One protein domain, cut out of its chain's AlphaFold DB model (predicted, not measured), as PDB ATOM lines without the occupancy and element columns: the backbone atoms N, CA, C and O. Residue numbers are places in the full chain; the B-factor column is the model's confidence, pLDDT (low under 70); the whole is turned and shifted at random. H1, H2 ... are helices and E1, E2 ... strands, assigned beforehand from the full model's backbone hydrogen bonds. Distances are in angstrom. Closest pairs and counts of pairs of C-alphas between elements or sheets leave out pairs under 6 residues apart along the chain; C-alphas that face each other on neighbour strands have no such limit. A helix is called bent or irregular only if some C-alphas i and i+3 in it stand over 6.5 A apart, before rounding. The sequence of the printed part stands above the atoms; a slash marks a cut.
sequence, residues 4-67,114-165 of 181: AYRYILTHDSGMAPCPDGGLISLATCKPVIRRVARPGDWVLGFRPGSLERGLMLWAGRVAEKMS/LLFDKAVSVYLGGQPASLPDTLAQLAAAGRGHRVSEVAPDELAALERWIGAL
ATOM      1  N   ALA A   4     -23.021 -36.307  36.717       97.44
ATOM      2  CA  ALA A   4     -23.406 -36.376  35.310       97.44
ATOM      3  C   ALA A   4     -22.623 -35.361  34.473       97.44
ATOM      4  O   ALA A   4     -22.746 -34.144  34.643       97.44
ATOM      5  N   TYR A   5     -21.850 -35.878  33.524       97.50
ATOM      6  CA  TYR A   5     -21.156 -35.127  32.490       97.50
ATOM      7  C   TYR A   5     -22.043 -34.998  31.259       97.50
ATOM      8  O   TYR A   5     -22.488 -35.993  30.699       97.50
ATOM      9  N   ARG A   6     -22.277 -33.774  30.800       94.88
ATOM     10  CA  ARG A   6     -23.229 -33.485  29.721       94.88
ATOM     11  C   ARG A   6     -22.561 -32.656  28.650       94.88
ATOM     12  O   ARG A   6     -21.902 -31.668  28.976       94.88
ATOM     13  N   TYR A   7     -22.708 -33.026  27.385       94.19
ATOM     14  CA  TYR A   7     -22.094 -32.277  26.291       94.19
ATOM     15  C   TYR A   7     -22.906 -32.347  24.997       94.19
ATOM     16  O   TYR A   7     -23.665 -33.284  24.770       94.19
ATOM     17  N   ILE A   8     -22.687 -31.370  24.115       92.56
ATOM     18  CA  ILE A   8     -23.223 -31.392  22.749       92.56
ATOM     19  C   ILE A   8     -22.314 -32.242  21.848       92.56
ATOM     20  O   ILE A   8     -21.113 -31.960  21.717       92.56
ATOM     21  N   LEU A   9     -22.877 -33.289  21.249       90.75
ATOM     22  CA  LEU A   9     -22.234 -34.164  20.273       90.75
ATOM     23  C   LEU A   9     -22.446 -33.575  18.874       90.75
ATOM     24  O   LEU A   9     -23.467 -33.795  18.235       90.75
ATOM     25  N   THR A  10     -21.491 -32.757  18.431       85.44
ATOM     26  CA  THR A  10     -21.575 -32.026  17.156       85.44
ATOM     27  C   THR A  10     -21.383 -32.917  15.938       85.44
ATOM     28  O   THR A  10     -22.024 -32.695  14.919       85.44
ATOM     29  N   HIS A  11     -20.513 -33.917  16.054       83.50
ATOM     30  CA  HIS A  11     -20.215 -34.880  15.005       83.50
ATOM     31  C   HIS A  11     -20.197 -36.265  15.630       83.50
ATOM     32  O   HIS A  11     -19.511 -36.477  16.633       83.50
ATOM     33  N   ASP A  12     -20.958 -37.180  15.042       84.81
ATOM     34  CA  ASP A  12     -21.019 -38.566  15.473       84.81
ATOM     35  C   ASP A  12     -20.633 -39.485  14.314       84.81
ATOM     36  O   ASP A  12     -21.432 -39.773  13.423       84.81
ATOM     37  N   SER A  13     -19.369 -39.903  14.309       85.56
ATOM     38  CA  SER A  13     -18.837 -40.908  13.385       85.56
ATOM     39  C   SER A  13     -18.918 -42.331  13.952       85.56
ATOM     40  O   SER A  13     -18.467 -43.271  13.300       85.56
ATOM     41  N   GLY A  14     -19.447 -42.510  15.169       87.38
ATOM     42  CA  GLY A  14     -19.386 -43.777  15.898       87.38
ATOM     43  C   GLY A  14     -18.000 -44.117  16.463       87.38
ATOM     44  O   GLY A  14     -17.776 -45.255  16.862       87.38
ATOM     45  N   MET A  15     -17.061 -43.162  16.487       91.06
ATOM     46  CA  MET A  15     -15.727 -43.341  17.084       91.06
ATOM     47  C   MET A  15     -15.660 -42.905  18.552       91.06
ATOM     48  O   MET A  15     -14.875 -43.446  19.326       91.06
ATOM     49  N   ALA A  16     -16.455 -41.905  18.947       90.19
ATOM     50  CA  ALA A  16     -16.472 -41.365  20.305       90.19
ATOM     51  C   ALA A  16     -17.767 -40.550  20.556       90.19
ATOM     52  O   ALA A  16     -17.781 -39.335  20.326       90.19
ATOM     53  N   PRO A  17     -18.855 -41.176  21.041       95.31
ATOM     54  CA  PRO A  17     -18.915 -42.537  21.581       95.31
ATOM     55  C   PRO A  17     -18.832 -43.621  20.496       95.31
ATOM     56  O   PRO A  17     -19.242 -43.405  19.360       95.31
ATOM     57  N   CYS A  18     -18.328 -44.797  20.865       96.12
ATOM     58  CA  CYS A  18     -18.327 -45.985  20.014       96.12
ATOM     59  C   CYS A  18     -19.296 -47.033  20.583       96.12
ATOM     60  O   CYS A  18     -19.036 -47.526  21.678       96.12
ATOM     61  N   PRO A  19     -20.398 -47.382  19.889       94.88
ATOM     62  CA  PRO A  19     -21.408 -48.341  20.363       94.88
ATOM     63  C   PRO A  19     -21.198 -49.785  19.855       94.88
ATOM     64  O   PRO A  19     -22.127 -50.599  19.887       94.88
ATOM     65  N   ASP A  20     -20.019 -50.106  19.313       92.69
ATOM     66  CA  ASP A  20     -19.751 -51.393  18.657       92.69
ATOM     67  C   ASP A  20     -20.022 -52.587  19.596       92.69
ATOM     68  O   ASP A  20     -19.851 -52.506  20.813       92.69
ATOM     69  N   GLY A  21     -20.493 -53.714  19.065       86.81
ATOM     70  CA  GLY A  21     -20.725 -54.938  19.846       86.81
ATOM     71  C   GLY A  21     -21.605 -54.782  21.103       86.81
ATOM     72  O   GLY A  21     -21.452 -55.560  22.048       86.81
ATOM     73  N   GLY A  22     -22.477 -53.765  21.153       88.69
ATOM     74  CA  GLY A  22     -23.343 -53.483  22.307       88.69
ATOM     75  C   GLY A  22     -22.599 -52.983  23.552       88.69
ATOM     76  O   GLY A  22     -23.154 -52.987  24.644       88.69
ATOM     77  N   LEU A  23     -21.330 -52.595  23.413       94.69
ATOM     78  CA  LEU A  23     -20.560 -51.912  24.447       94.69
ATOM     79  C   LEU A  23     -20.352 -50.476  23.989       94.69
ATOM     80  O   LEU A  23     -19.889 -50.258  22.871       94.69
ATOM     81  N   ILE A  24     -20.660 -49.511  24.850       97.31
ATOM     82  CA  ILE A  24     -20.318 -48.115  24.591       97.31
ATOM     83  C   ILE A  24     -18.939 -47.837  25.189       97.31
ATOM     84  O   ILE A  24     -18.649 -48.244  26.317       97.31
ATOM     85  N   SER A  25     -18.092 -47.141  24.437       98.00
ATOM     86  CA  SER A  25     -16.785 -46.657  24.883       98.00
ATOM     87  C   SER A  25     -16.546 -45.208  24.467       98.00
ATOM     88  O   SER A  25     -17.151 -44.689  23.523       98.00
ATOM     89  N   LEU A  26     -15.638 -44.546  25.182       97.69
ATOM     90  CA  LEU A  26     -15.124 -43.224  24.838       97.69
ATOM     91  C   LEU A  26     -13.595 -43.260  24.863       97.69
ATOM     92  O   LEU A  26     -12.971 -42.997  25.896       97.69
ATOM     93  N   ALA A  27     -13.000 -43.624  23.724       97.12
ATOM     94  CA  ALA A  27     -11.564 -43.854  23.624       97.12
ATOM     95  C   ALA A  27     -10.736 -42.593  23.359       97.12
ATOM     96  O   ALA A  27      -9.599 -42.546  23.801       97.12
ATOM     97  N   THR A  28     -11.250 -41.561  22.682       95.00
ATOM     98  CA  THR A  28     -10.405 -40.424  22.243       95.00
ATOM     99  C   THR A  28     -11.003 -39.049  22.543       95.00
ATOM    100  O   THR A  28     -10.443 -38.258  23.304       95.00
ATOM    101  N   CYS A  29     -12.178 -38.731  22.011       91.38
ATOM    102  CA  CYS A  29     -12.765 -37.411  22.217       91.38
ATOM    103  C   CYS A  29     -13.141 -37.173  23.691       91.38
ATOM    104  O   CYS A  29     -13.362 -38.098  24.466       91.38
ATOM    105  N   LYS A  30     -13.263 -35.893  24.068       94.25
ATOM    106  CA  LYS A  30     -13.579 -35.427  25.437       94.25
ATOM    107  C   LYS A  30     -12.508 -35.804  26.483       94.25
ATOM    108  O   LYS A  30     -12.843 -36.386  27.518       94.25
ATOM    109  N   PRO A  31     -11.242 -35.384  26.283       94.56
ATOM    110  CA  PRO A  31     -10.130 -35.717  27.179       94.56
ATOM    111  C   PRO A  31     -10.406 -35.341  28.641       94.56
ATOM    112  O   PRO A  31     -10.127 -36.122  29.541       94.56
ATOM    113  N   VAL A  32     -11.051 -34.195  28.898       96.25
ATOM    114  CA  VAL A  32     -11.363 -33.780  30.276       96.25
ATOM    115  C   VAL A  32     -12.318 -34.754  30.971       96.25
ATOM    116  O   VAL A  32     -12.053 -35.133  32.106       96.25
ATOM    117  N   ILE A  33     -13.389 -35.205  30.302       97.38
ATOM    118  CA  ILE A  33     -14.341 -36.170  30.883       97.38
ATOM    119  C   ILE A  33     -13.630 -37.502  31.135       97.38
ATOM    120  O   ILE A  33     -13.692 -38.025  32.244       97.38
ATOM    121  N   ARG A  34     -12.883 -37.998  30.141       98.00
ATOM    122  CA  ARG A  34     -12.071 -39.223  30.238       98.00
ATOM    123  C   ARG A  34     -11.110 -39.175  31.429       98.00
ATOM    124  O   ARG A  34     -11.028 -40.123  32.211       98.00
ATOM    125  N   ARG A  35     -10.464 -38.029  31.648       97.38
ATOM    126  CA  ARG A  35      -9.570 -37.796  32.784       97.38
ATOM    127  C   ARG A  35     -10.283 -37.891  34.129       97.38
ATOM    128  O   ARG A  35      -9.821 -38.617  35.006       97.38
ATOM    129  N   VAL A  36     -11.398 -37.177  34.306       97.38
ATOM    130  CA  VAL A  36     -11.964 -36.924  35.647       97.38
ATOM    131  C   VAL A  36     -13.153 -37.796  36.046       97.38
ATOM    132  O   VAL A  36     -13.415 -37.913  37.246       97.38
ATOM    133  N   ALA A  37     -13.871 -38.390  35.087       98.06
ATOM    134  CA  ALA A  37     -14.994 -39.279  35.374       98.06
ATOM    135  C   ALA A  37     -14.495 -40.546  36.079       98.06
ATOM    136  O   ALA A  37     -13.361 -40.978  35.847       98.06
ATOM    137  N   ARG A  38     -15.316 -41.115  36.959       97.94
ATOM    138  CA  ARG A  38     -15.023 -42.317  37.752       97.94
ATOM    139  C   ARG A  38     -16.117 -43.365  37.540       97.94
ATOM    140  O   ARG A  38     -17.216 -42.982  37.146       97.94
ATOM    141  N   PRO A  39     -15.854 -44.654  37.817       98.38
ATOM    142  CA  PRO A  39     -16.911 -45.660  37.861       98.38
ATOM    143  C   PRO A  39     -18.109 -45.186  38.697       98.38
ATOM    144  O   PRO A  39     -17.927 -44.635  39.783       98.38
ATOM    145  N   GLY A  40     -19.315 -45.352  38.155       98.00
ATOM    146  CA  GLY A  40     -20.569 -44.847  38.717       98.00
ATOM    147  C   GLY A  40     -21.009 -43.468  38.205       98.00
ATOM    148  O   GLY A  40     -22.203 -43.188  38.240       98.00
ATOM    149  N   ASP A  41     -20.101 -42.632  37.684       98.50
ATOM    150  CA  ASP A  41     -20.469 -41.360  37.042       98.50
ATOM    151  C   ASP A  41     -21.186 -41.604  35.701       98.50
ATOM    152  O   ASP A  41     -20.979 -42.616  35.035       98.50
ATOM    153  N   TRP A  42     -21.989 -40.638  35.265       98.44
ATOM    154  CA  TRP A  42     -22.746 -40.686  34.017       98.44
ATOM    155  C   TRP A  42     -22.188 -39.742  32.968       98.44
ATOM    156  O   TRP A  42     -21.754 -38.635  33.280       98.44
ATOM    157  N   VAL A  43     -22.249 -40.145  31.703       98.31
ATOM    158  CA  VAL A  43     -21.925 -39.292  30.558       98.31
ATOM    159  C   VAL A  43     -23.106 -39.292  29.596       98.31
ATOM    160  O   VAL A  43     -23.594 -40.354  29.225       98.31
ATOM    161  N   LEU A  44     -23.563 -38.102  29.211       97.06
ATOM    162  CA  LEU A  44     -24.716 -37.882  28.345       97.06
ATOM    163  C   LEU A  44     -24.314 -36.992  27.162       97.06
ATOM    164  O   LEU A  44     -23.764 -35.896  27.341       97.06
ATOM    165  N   GLY A  45     -24.602 -37.460  25.951       95.19
ATOM    166  CA  GLY A  45     -24.389 -36.719  24.712       95.19
ATOM    167  C   GLY A  45     -25.705 -36.261  24.104       95.19
ATOM    168  O   GLY A  45     -26.627 -37.054  23.935       95.19
ATOM    169  N   PHE A  46     -25.770 -34.987  23.730       93.94
ATOM    170  CA  PHE A  46     -26.972 -34.348  23.196       93.94
ATOM    171  C   PHE A  46     -26.763 -33.844  21.774       93.94
ATOM    172  O   PHE A  46     -25.664 -33.414  21.412       93.94
ATOM    173  N   ARG A  47     -27.831 -33.845  20.979       90.38
ATOM    174  CA  ARG A  47     -27.848 -33.260  19.639       90.38
ATOM    175  C   ARG A  47     -27.668 -31.734  19.715       90.38
ATOM    176  O   ARG A  47     -28.195 -31.101  20.632       90.38
ATOM    177  N   PRO A  48     -26.970 -31.108  18.750       85.06
ATOM    178  CA  PRO A  48     -27.002 -29.660  18.587       85.06
ATOM    179  C   PRO A  48     -28.410 -29.199  18.187       85.06
ATOM    180  O   PRO A  48     -28.977 -29.711  17.223       85.06
ATOM    181  N   GLY A  49     -28.966 -28.209  18.878       71.50
ATOM    182  CA  GLY A  49     -30.271 -27.647  18.533       71.50
ATOM    183  C   GLY A  49     -30.563 -26.361  19.298       71.50
ATOM    184  O   GLY A  49     -30.158 -26.215  20.450       71.50
ATOM    185  N   SER A  50     -31.228 -25.413  18.633       57.72
ATOM    186  CA  SER A  50     -31.677 -24.138  19.212       57.72
ATOM    187  C   SER A  50     -33.132 -24.168  19.690       57.72
ATOM    188  O   SER A  50     -33.484 -23.372  20.555       57.72
ATOM    189  N   LEU A  51     -33.957 -25.066  19.139       62.22
ATOM    190  CA  LEU A  51     -35.407 -25.107  19.367       62.22
ATOM    191  C   LEU A  51     -35.811 -26.065  20.495       62.22
ATOM    192  O   LEU A  51     -36.627 -25.699  21.330       62.22
ATOM    193  N   GLU A  52     -35.205 -27.253  20.557       68.25
ATOM    194  CA  GLU A  52     -35.502 -28.265  21.575       68.25
ATOM    195  C   GLU A  52     -34.232 -28.597  22.365       68.25
ATOM    196  O   GLU A  52     -33.226 -29.055  21.811       68.25
ATOM    197  N   ARG A  53     -34.250 -28.308  23.671       72.75
ATOM    198  CA  ARG A  53     -33.177 -28.703  24.592       72.75
ATOM    199  C   ARG A  53     -33.432 -30.130  25.056       72.75
ATOM    200  O   ARG A  53     -34.571 -30.530  25.217       72.75
ATOM    201  N   GLY A  54     -32.363 -30.873  25.324       83.75
ATOM    202  CA  GLY A  54     -32.491 -32.202  25.923       83.75
ATOM    203  C   GLY A  54     -32.720 -33.344  24.934       83.75
ATOM    204  O   GLY A  54     -32.993 -34.451  25.374       83.75
ATOM    205  N   LEU A  55     -32.526 -33.120  23.629       92.19
ATOM    206  CA  LEU A  55     -32.460 -34.190  22.631       92.19
ATOM    207  C   LEU A  55     -31.201 -35.047  22.834       92.19
ATOM    208  O   LEU A  55     -30.125 -34.730  22.322       92.19
ATOM    209  N   MET A  56     -31.316 -36.110  23.623       94.38
ATOM    210  CA  MET A  56     -30.228 -37.020  23.968       94.38
ATOM    211  C   MET A  56     -29.968 -37.999  22.821       94.38
ATOM    212  O   MET A  56     -30.894 -38.610  22.303       94.38
ATOM    213  N   LEU A  57     -28.703 -38.170  22.438       94.81
ATOM    214  CA  LEU A  57     -28.249 -39.141  21.434       94.81
ATOM    215  C   LEU A  57     -27.691 -40.410  22.083       94.81
ATOM    216  O   LEU A  57     -27.763 -41.489  21.504       94.81
ATOM    217  N   TRP A  58     -27.109 -40.289  23.275       96.50
ATOM    218  CA  TRP A  58     -26.621 -41.427  24.043       96.50
ATOM    219  C   TRP A  58     -26.428 -41.055  25.511       96.50
ATOM    220  O   TRP A  58     -26.218 -39.883  25.845       96.50
ATOM    221  N   ALA A  59     -26.434 -42.068  26.367       97.56
ATOM    222  CA  ALA A  59     -26.029 -41.955  27.755       97.56
ATOM    223  C   ALA A  59     -25.386 -43.252  28.234       97.56
ATOM    224  O   ALA A  59     -25.728 -44.338  27.765       97.56
ATOM    225  N   GLY A  60     -24.474 -43.147  29.192       97.81
ATOM    226  CA  GLY A  60     -23.946 -44.325  29.855       97.81
ATOM    227  C   GLY A  60     -23.364 -44.043  31.224       97.81
ATOM    228  O   GLY A  60     -22.807 -42.970  31.478       97.81
ATOM    229  N   ARG A  61     -23.451 -45.060  32.080       98.50
ATOM    230  CA  ARG A  61     -22.770 -45.106  33.373       98.50
ATOM    231  C   ARG A  61     -21.366 -45.653  33.179       98.50
ATOM    232  O   ARG A  61     -21.202 -46.736  32.623       98.50
ATOM    233  N   VAL A  62     -20.351 -44.917  33.615       98.69
ATOM    234  CA  VAL A  62     -18.958 -45.366  33.562       98.69
ATOM    235  C   VAL A  62     -18.835 -46.629  34.411       98.69
ATOM    236  O   VAL A  62     -19.136 -46.608  35.604       98.69
ATOM    237  N   ALA A  63     -18.396 -47.717  33.793       98.44
ATOM    238  CA  ALA A  63     -18.103 -48.976  34.464       98.44
ATOM    239  C   ALA A  63     -16.608 -49.082  34.774       98.44
ATOM    240  O   ALA A  63     -16.224 -49.421  35.890       98.44
ATOM    241  N   GLU A  64     -15.762 -48.732  33.803       98.00
ATOM    242  CA  GLU A  64     -14.321 -48.950  33.891       98.00
ATOM    243  C   GLU A  64     -13.527 -47.835  33.206       98.00
ATOM    244  O   GLU A  64     -14.009 -47.141  32.302       98.00
ATOM    245  N   LYS A  65     -12.278 -47.680  33.655       97.94
ATOM    246  CA  LYS A  65     -11.254 -46.853  33.024       97.94
ATOM    247  C   LYS A  65     -10.020 -47.699  32.778       97.94
ATOM    248  O   LYS A  65      -9.544 -48.340  33.706       97.94
ATOM    249  N   MET A  66      -9.463 -47.618  31.578       97.75
ATOM    250  CA  MET A  66      -8.240 -48.342  31.231       97.75
ATOM    251  C   MET A  66      -7.359 -47.532  30.284       97.75
ATOM    252  O   MET A  66      -7.814 -46.578  29.649       97.75
ATOM    253  N   SER A  67      -6.083 -47.886  30.193       97.12
ATOM    254  CA  SER A  67      -5.177 -47.313  29.197       97.12
ATOM    255  C   SER A  67      -5.566 -47.738  27.777       97.12
ATOM    256  O   SER A  67      -6.214 -48.764  27.565       97.12
ATOM    257  N   LEU A 114     -12.791 -44.762  28.537       98.75
ATOM    258  CA  LEU A 114     -13.939 -45.082  29.392       98.75
ATOM    259  C   LEU A 114     -14.758 -46.203  28.757       98.75
ATOM    260  O   LEU A 114     -15.112 -46.093  27.581       98.75
ATOM    261  N   LEU A 115     -15.099 -47.221  29.545       98.50
ATOM    262  CA  LEU A 115     -16.101 -48.226  29.193       98.50
ATOM    263  C   LEU A 115     -17.372 -47.984  29.993       98.50
ATOM    264  O   LEU A 115     -17.317 -47.635  31.175       98.50
ATOM    265  N   PHE A 116     -18.513 -48.184  29.343       98.50
ATOM    266  CA  PHE A 116     -19.819 -47.936  29.936       98.50
ATOM    267  C   PHE A 116     -20.568 -49.240  30.199       98.50
ATOM    268  O   PHE A 116     -20.464 -50.206  29.440       98.50
ATOM    269  N   ASP A 117     -21.323 -49.259  31.293       97.62
ATOM    270  CA  ASP A 117     -22.101 -50.409  31.739       97.62
ATOM    271  C   ASP A 117     -23.176 -50.765  30.707       97.62
ATOM    272  O   ASP A 117     -24.094 -49.981  30.460       97.62
ATOM    273  N   LYS A 118     -23.081 -51.958  30.113       94.44
ATOM    274  CA  LYS A 118     -24.000 -52.404  29.058       94.44
ATOM    275  C   LYS A 118     -25.451 -52.509  29.524       94.44
ATOM    276  O   LYS A 118     -26.343 -52.386  28.696       94.44
ATOM    277  N   ALA A 119     -25.686 -52.766  30.812       93.50
ATOM    278  CA  ALA A 119     -27.031 -52.983  31.335       93.50
ATOM    279  C   ALA A 119     -27.833 -51.680  31.463       93.50
ATOM    280  O   ALA A 119     -29.060 -51.718  31.455       93.50
ATOM    281  N   VAL A 120     -27.150 -50.538  31.585       95.19
ATOM    282  CA  VAL A 120     -27.778 -49.232  31.855       95.19
ATOM    283  C   VAL A 120     -27.285 -48.121  30.923       95.19
ATOM    284  O   VAL A 120     -27.436 -46.942  31.226       95.19
ATOM    285  N   SER A 121     -26.681 -48.473  29.788       96.44
ATOM    286  CA  SER A 121     -26.219 -47.499  28.793       96.44
ATOM    287  C   SER A 121     -26.953 -47.676  27.473       96.44
ATOM    288  O   SER A 121     -27.217 -48.794  27.037       96.44
ATOM    289  N   VAL A 122     -27.249 -46.560  26.809       96.50
ATOM    290  CA  VAL A 122     -28.007 -46.526  25.559       96.50
ATOM    291  C   VAL A 122     -27.324 -45.625  24.543       96.50
ATOM    292  O   VAL A 122     -26.839 -44.538  24.863       96.50
ATOM    293  N   TYR A 123     -27.310 -46.071  23.292       95.81
ATOM    294  CA  TYR A 123     -26.919 -45.271  22.140       95.81
ATOM    295  C   TYR A 123     -28.082 -45.267  21.152       95.81
ATOM    296  O   TYR A 123     -28.540 -46.326  20.730       95.81
ATOM    297  N   LEU A 124     -28.573 -44.080  20.807       93.94
ATOM    298  CA  LEU A 124     -29.760 -43.873  19.973       93.94
ATOM    299  C   LEU A 124     -29.402 -43.473  18.532       93.94
ATOM    300  O   LEU A 124     -30.271 -43.374  17.664       93.94
ATOM    301  N   GLY A 125     -28.112 -43.264  18.250       86.12
ATOM    302  CA  GLY A 125     -27.631 -42.874  16.928       86.12
ATOM    303  C   GLY A 125     -28.322 -41.612  16.423       86.12
ATOM    304  O   GLY A 125     -28.426 -40.625  17.138       86.12
ATOM    305  N   GLY A 126     -28.815 -41.640  15.182       83.88
ATOM    306  CA  GLY A 126     -29.470 -40.491  14.548       83.88
ATOM    307  C   GLY A 126     -30.899 -40.189  15.018       83.88
ATOM    308  O   GLY A 126     -31.513 -39.282  14.461       83.88
ATOM    309  N   GLN A 127     -31.442 -40.932  15.988       88.19
ATOM    310  CA  GLN A 127     -32.819 -40.791  16.478       88.19
ATOM    311  C   GLN A 127     -32.813 -40.347  17.951       88.19
ATOM    312  O   GLN A 127     -32.943 -41.186  18.839       88.19
ATOM    313  N   PRO A 128     -32.595 -39.051  18.249       91.50
ATOM    314  CA  PRO A 128     -32.500 -38.593  19.630       91.50
ATOM    315  C   PRO A 128     -33.825 -38.750  20.385       91.50
ATOM    316  O   PRO A 128     -34.895 -38.566  19.811       91.50
ATOM    317  N   ALA A 129     -33.739 -38.999  21.691       93.56
ATOM    318  CA  ALA A 129     -34.884 -38.985  22.597       93.56
ATOM    319  C   ALA A 129     -34.917 -37.671  23.385       93.56
ATOM    320  O   ALA A 129     -33.885 -37.225  23.892       93.56
ATOM    321  N   SER A 130     -36.094 -37.059  23.496       93.06
ATOM    322  CA  SER A 130     -36.281 -35.866  24.323       93.06
ATOM    323  C   SER A 130     -36.301 -36.256  25.799       93.06
ATOM    324  O   SER A 130     -37.002 -37.198  26.181       93.06
ATOM    325  N   LEU A 131     -35.501 -35.571  26.618       93.00
ATOM    326  CA  LEU A 131     -35.537 -35.751  28.067       93.00
ATOM    327  C   LEU A 131     -36.945 -35.435  28.595       93.00
ATOM    328  O   LEU A 131     -37.514 -34.414  28.207       93.00
ATOM    329  N   PRO A 132     -37.494 -36.248  29.513       93.00
ATOM    330  CA  PRO A 132     -38.710 -35.878  30.221       93.00
ATOM    331  C   PRO A 132     -38.450 -34.645  31.094       93.00
ATOM    332  O   PRO A 132     -37.323 -34.428  31.549       93.00
ATOM    333  N   ASP A 133     -39.500 -33.878  31.393       90.19
ATOM    334  CA  ASP A 133     -39.403 -32.638  32.180       90.19
ATOM    335  C   ASP A 133     -38.699 -32.835  33.530       90.19
ATOM    336  O   ASP A 133     -37.936 -31.981  33.974       90.19
ATOM    337  N   THR A 134     -38.887 -34.001  34.153       90.88
ATOM    338  CA  THR A 134     -38.248 -34.384  35.423       90.88
ATOM    339  C   THR A 134     -36.725 -34.512  35.347       90.88
ATOM    340  O   THR A 134     -36.065 -34.531  36.383       90.88
ATOM    341  N   LEU A 135     -36.165 -34.610  34.140       92.69
ATOM    342  CA  LEU A 135     -34.732 -34.710  33.869       92.69
ATOM    343  C   LEU A 135     -34.214 -33.520  33.043       92.69
ATOM    344  O   LEU A 135     -33.060 -33.536  32.614       92.69
ATOM    345  N   ALA A 136     -35.022 -32.481  32.804       89.25
ATOM    346  CA  ALA A 136     -34.656 -31.350  31.945       89.25
ATOM    347  C   ALA A 136     -33.374 -30.627  32.408       89.25
ATOM    348  O   ALA A 136     -32.584 -30.148  31.591       89.25
ATOM    349  N   GLN A 137     -33.106 -30.609  33.714       88.44
ATOM    350  CA  GLN A 137     -31.878 -30.093  34.323       88.44
ATOM    351  C   GLN A 137     -30.613 -30.843  33.884       88.44
ATOM    352  O   GLN A 137     -29.517 -30.276  33.949       88.44
ATOM    353  N   LEU A 138     -30.744 -32.084  33.397       90.81
ATOM    354  CA  LEU A 138     -29.663 -32.882  32.819       90.81
ATOM    355  C   LEU A 138     -29.440 -32.598  31.329       90.81
ATOM    356  O   LEU A 138     -28.521 -33.164  30.737       90.81
ATOM    357  N   ALA A 139     -30.196 -31.692  30.709       89.38
ATOM    358  CA  ALA A 139     -29.894 -31.257  29.354       89.38
ATOM    359  C   ALA A 139     -28.526 -30.549  29.299       89.38
ATOM    360  O   ALA A 139     -28.121 -29.821  30.213       89.38
ATOM    361  N   ALA A 140     -27.790 -30.752  28.205       84.06
ATOM    362  CA  ALA A 140     -26.620 -29.934  27.905       84.06
ATOM    363  C   ALA A 140     -27.039 -28.549  27.381       84.06
ATOM    364  O   ALA A 140     -28.012 -28.412  26.641       84.06
ATOM    365  N   ALA A 141     -26.252 -27.521  27.710       74.94
ATOM    366  CA  ALA A 141     -26.408 -26.175  27.169       74.94
ATOM    367  C   ALA A 141     -25.045 -25.567  26.796       74.94
ATOM    368  O   ALA A 141     -24.094 -25.605  27.582       74.94
ATOM    369  N   GLY A 142     -24.971 -24.956  25.609       71.56
ATOM    370  CA  GLY A 142     -23.790 -24.229  25.131       71.56
ATOM    371  C   GLY A 142     -22.603 -25.113  24.723       71.56
ATOM    372  O   GLY A 142     -22.720 -26.326  24.555       71.56
ATOM    373  N   ARG A 143     -21.436 -24.481  24.526       72.38
ATOM    374  CA  ARG A 143     -20.187 -25.170  24.152       72.38
ATOM    375  C   ARG A 143     -19.511 -25.828  25.364       72.38
ATOM    376  O   ARG A 143     -19.597 -25.343  26.496       72.38
ATOM    377  N   GLY A 144     -18.770 -26.905  25.093       80.31
ATOM    378  CA  GLY A 144     -18.015 -27.668  26.090       80.31
ATOM    379  C   GLY A 144     -18.833 -28.785  26.740       80.31
ATOM    380  O   GLY A 144     -19.821 -29.250  26.175       80.31
ATOM    381  N   HIS A 145     -18.383 -29.236  27.911       84.94
ATOM    382  CA  HIS A 145     -19.176 -30.104  28.778       84.94
ATOM    383  C   HIS A 145     -19.615 -29.337  30.029       84.94
ATOM    384  O   HIS A 145     -19.075 -28.274  30.348       84.94
ATOM    385  N   ARG A 146     -20.616 -29.871  30.718       91.06
ATOM    386  CA  ARG A 146     -21.063 -29.449  32.046       91.06
ATOM    387  C   ARG A 146     -21.019 -30.651  32.973       91.06
ATOM    388  O   ARG A 146     -21.137 -31.783  32.507       91.06
ATOM    389  N   VAL A 147     -20.835 -30.394  34.258       92.94
ATOM    390  CA  VAL A 147     -20.849 -31.415  35.299       92.94
ATOM    391  C   VAL A 147     -21.722 -30.923  36.442       92.94
ATOM    392  O   VAL A 147     -21.650 -29.755  36.815       92.94
ATOM    393  N   SER A 148     -22.563 -31.805  36.957       92.94
ATOM    394  CA  SER A 148     -23.325 -31.593  38.184       92.94
ATOM    395  C   SER A 148     -23.369 -32.893  38.968       92.94
ATOM    396  O   SER A 148     -23.247 -33.974  38.387       92.94
ATOM    397  N   GLU A 149     -23.529 -32.780  40.278       94.94
ATOM    398  CA  GLU A 149     -23.957 -33.914  41.091       94.94
ATOM    399  C   GLU A 149     -25.408 -34.261  40.744       94.94
ATOM    400  O   GLU A 149     -26.167 -33.394  40.309       94.94
ATOM    401  N   VAL A 150     -25.748 -35.539  40.875       93.25
ATOM    402  CA  VAL A 150     -27.079 -36.078  40.583       93.25
ATOM    403  C   VAL A 150     -27.623 -36.679  41.866       93.25
ATOM    404  O   VAL A 150     -26.944 -37.492  42.507       93.25
ATOM    405  N   ALA A 151     -28.828 -36.271  42.248       93.81
ATOM    406  CA  ALA A 151     -29.482 -36.810  43.431       93.81
ATOM    407  C   ALA A 151     -29.891 -38.286  43.203       93.81
ATOM    408  O   ALA A 151     -30.121 -38.690  42.061       93.81
ATOM    409  N   PRO A 152     -29.962 -39.135  44.246       94.06
ATOM    410  CA  PRO A 152     -30.265 -40.561  44.071       94.06
ATOM    411  C   PRO A 152     -31.609 -40.859  43.384       94.06
ATOM    412  O   PRO A 152     -31.722 -41.817  42.622       94.06
ATOM    413  N   ASP A 153     -32.626 -40.043  43.638       94.12
ATOM    414  CA  ASP A 153     -33.955 -40.130  43.029       94.12
ATOM    415  C   ASP A 153     -33.942 -39.727  41.547       94.12
ATOM    416  O   ASP A 153     -34.523 -40.424  40.711       94.12
ATOM    417  N   GLU A 154     -33.217 -38.659  41.213       93.94
ATOM    418  CA  GLU A 154     -32.964 -38.221  39.838       93.94
ATOM    419  C   GLU A 154     -32.183 -39.284  39.050       93.94
ATOM    420  O   GLU A 154     -32.527 -39.603  37.912       93.94
ATOM    421  N   LEU A 155     -31.177 -39.900  39.677       94.44
ATOM    422  CA  LEU A 155     -30.402 -40.998  39.101       94.44
ATOM    423  C   LEU A 155     -31.288 -42.207  38.787       94.44
ATOM    424  O   LEU A 155     -31.226 -42.759  37.690       94.44
ATOM    425  N   ALA A 156     -32.155 -42.592  39.726       94.69
ATOM    426  CA  ALA A 156     -33.098 -43.684  39.523       94.69
ATOM    427  C   ALA A 156     -34.127 -43.359  38.425       94.69
ATOM    428  O   ALA A 156     -34.540 -44.247  37.679       94.69
ATOM    429  N   ALA A 157     -34.551 -42.095  38.305       95.56
ATOM    430  CA  ALA A 157     -35.417 -41.648  37.218       95.56
ATOM    431  C   ALA A 157     -34.711 -41.719  35.855       95.56
ATOM    432  O   ALA A 157     -35.314 -42.203  34.896       95.56
ATOM    433  N   LEU A 158     -33.438 -41.317  35.786       95.44
ATOM    434  CA  LEU A 158     -32.606 -41.440  34.589       95.44
ATOM    435  C   LEU A 158     -32.446 -42.904  34.164       95.44
ATOM    436  O   LEU A 158     -32.694 -43.223  33.004       95.44
ATOM    437  N   GLU A 159     -32.090 -43.796  35.093       95.94
ATOM    438  CA  GLU A 159     -31.924 -45.229  34.813       95.94
ATOM    439  C   GLU A 159     -33.226 -45.870  34.312       95.94
ATOM    440  O   GLU A 159     -33.214 -46.570  33.298       95.94
ATOM    441  N   ARG A 160     -34.366 -45.584  34.960       96.00
ATOM    442  CA  ARG A 160     -35.680 -46.080  34.507       96.00
ATOM    443  C   ARG A 160     -36.040 -45.575  33.117       96.00
ATOM    444  O   ARG A 160     -36.523 -46.351  32.297       96.00
ATOM    445  N   TRP A 161     -35.834 -44.285  32.861       95.56
ATOM    446  CA  TRP A 161     -36.155 -43.693  31.567       95.56
ATOM    447  C   TRP A 161     -35.280 -44.282  30.458       95.56
ATOM    448  O   TRP A 161     -35.813 -44.718  29.442       95.56
ATOM    449  N   ILE A 162     -33.966 -44.394  30.681       94.94
ATOM    450  CA  ILE A 162     -33.033 -45.033  29.742       94.94
ATOM    451  C   ILE A 162     -33.426 -46.487  29.467       94.94
ATOM    452  O   ILE A 162     -33.419 -46.901  28.310       94.94
ATOM    453  N   GLY A 163     -33.814 -47.241  30.498       93.81
ATOM    454  CA  GLY A 163     -34.247 -48.633  30.360       93.81
ATOM    455  C   GLY A 163     -35.513 -48.827  29.515       93.81
ATOM    456  O   GLY A 163     -35.750 -49.929  29.031       93.81
ATOM    457  N   ALA A 164     -36.308 -47.772  29.307       94.44
ATOM    458  CA  ALA A 164     -37.489 -47.796  28.443       94.44
ATOM    459  C   ALA A 164     -37.186 -47.423  26.978       94.44
ATOM    460  O   ALA A 164     -38.062 -47.543  26.119       94.44
ATOM    461  N   LEU A 165     -35.972 -46.950  26.673       94.00
ATOM    462  CA  LEU A 165     -35.591 -46.543  25.323       94.00
ATOM    463  C   LEU A 165     -35.177 -47.745  24.470       94.00
ATOM    464  O   LEU A 165     -34.561 -48.697  24.941       94.00
TER     465      LEU A 165
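This is residues 4 to 67 and 114 to 165 of the 181 residues of an uncharacterized protein of Aurantiacibacter arachoides (UniProt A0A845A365). A strongly twisted sheet of five strands runs through the middle of the domain and curls round the short helix H1 on one side, while H2 and H3 pack on its other side. The long strand E3 bends, pairing with E2 before the bend and with E4 around it. The printed part has 116 residues, with three named helices and five named strands in the chain order E1 H1 E2 E3 E4 H2 E5 H3; the sheet's order is E4 E3 E2 E1 E5, mixed. The class is mixed, helices and strands, with 55 residues in named elements, under half of those printed. The whole is compact, with a radius of gyration of the C-alphas of 12.8 A, and rounded, spanning 37 by 30 by 25 A.

In the sheet, E4 is residues 114 to 116, 6.6 A, and E3 is residues 55 to 66, 29.3 A, bending by 72 degrees at residue 63. E2 is residues 42 to 46, 13.2 A; E1 is residues 4 to 8, 13.5 A, from C-alpha 4 at (-23.406, -36.376, 35.310); E5 is residues 145 to 150, 15.4 A. H1 is residues 31 to 36, 8.7 A, and H2 is residues 133 to 138, 9.8 A. H3 is residues 152 to 163, 16.4 A, ending with C-alpha 163 at (-34.247, -48.633, 30.360).

E1 and E2 are parallel, with N 44 and O 5 2.8 A apart. E1, H1 and E2 form a strand-helix-strand unit, two parallel neighbour strands with a helix between them in the chain, and its crossover is right-handed. E2 and E3 are a hairpin, with N 60 and O 43 2.9 A apart. E4 is antiparallel to E3, with N 63 and O 115 at 2.8 A, and E5 is antiparallel to E1, with N 146 and O 6 at 2.8 A. These pairs are within hydrogen-bond range. H1 is on the sheet; its closest C-alphas to E4 are those of Arg 34 and Leu 114, 6.2 A. H2 is on the sheet, and H3 is on it at a height of 9.7 A, only just over E3 and E2, with 3 C-alphas falling on each. H3 touches H2 with residues 154 to 158 alone, about perpendicular at 76 degrees; the closest C-alphas are those of Leu 135 and Leu 158, 7.1 A. H1 is apart from both. In H1 and H3 every O i to N i+4 pair is within hydrogen-bond range. H2 is irregular, with C-alphas 134 and 137 7.8 A apart; 0 of 2 such pairs are within range, but 2 of 3 O i to N i+3 pairs are.

The C-alphas of Leu 51 and Ser 67, the two farthest apart, are 38.8 A apart. Residues 68 to 113 are not printed; C-alphas 67 and 114 are 9.0 A apart across the cut. The links E1 to H1 and E4 to H2 are long. Mean pLDDT of the printed part is 92.0; residues 50 to 52 are under 70.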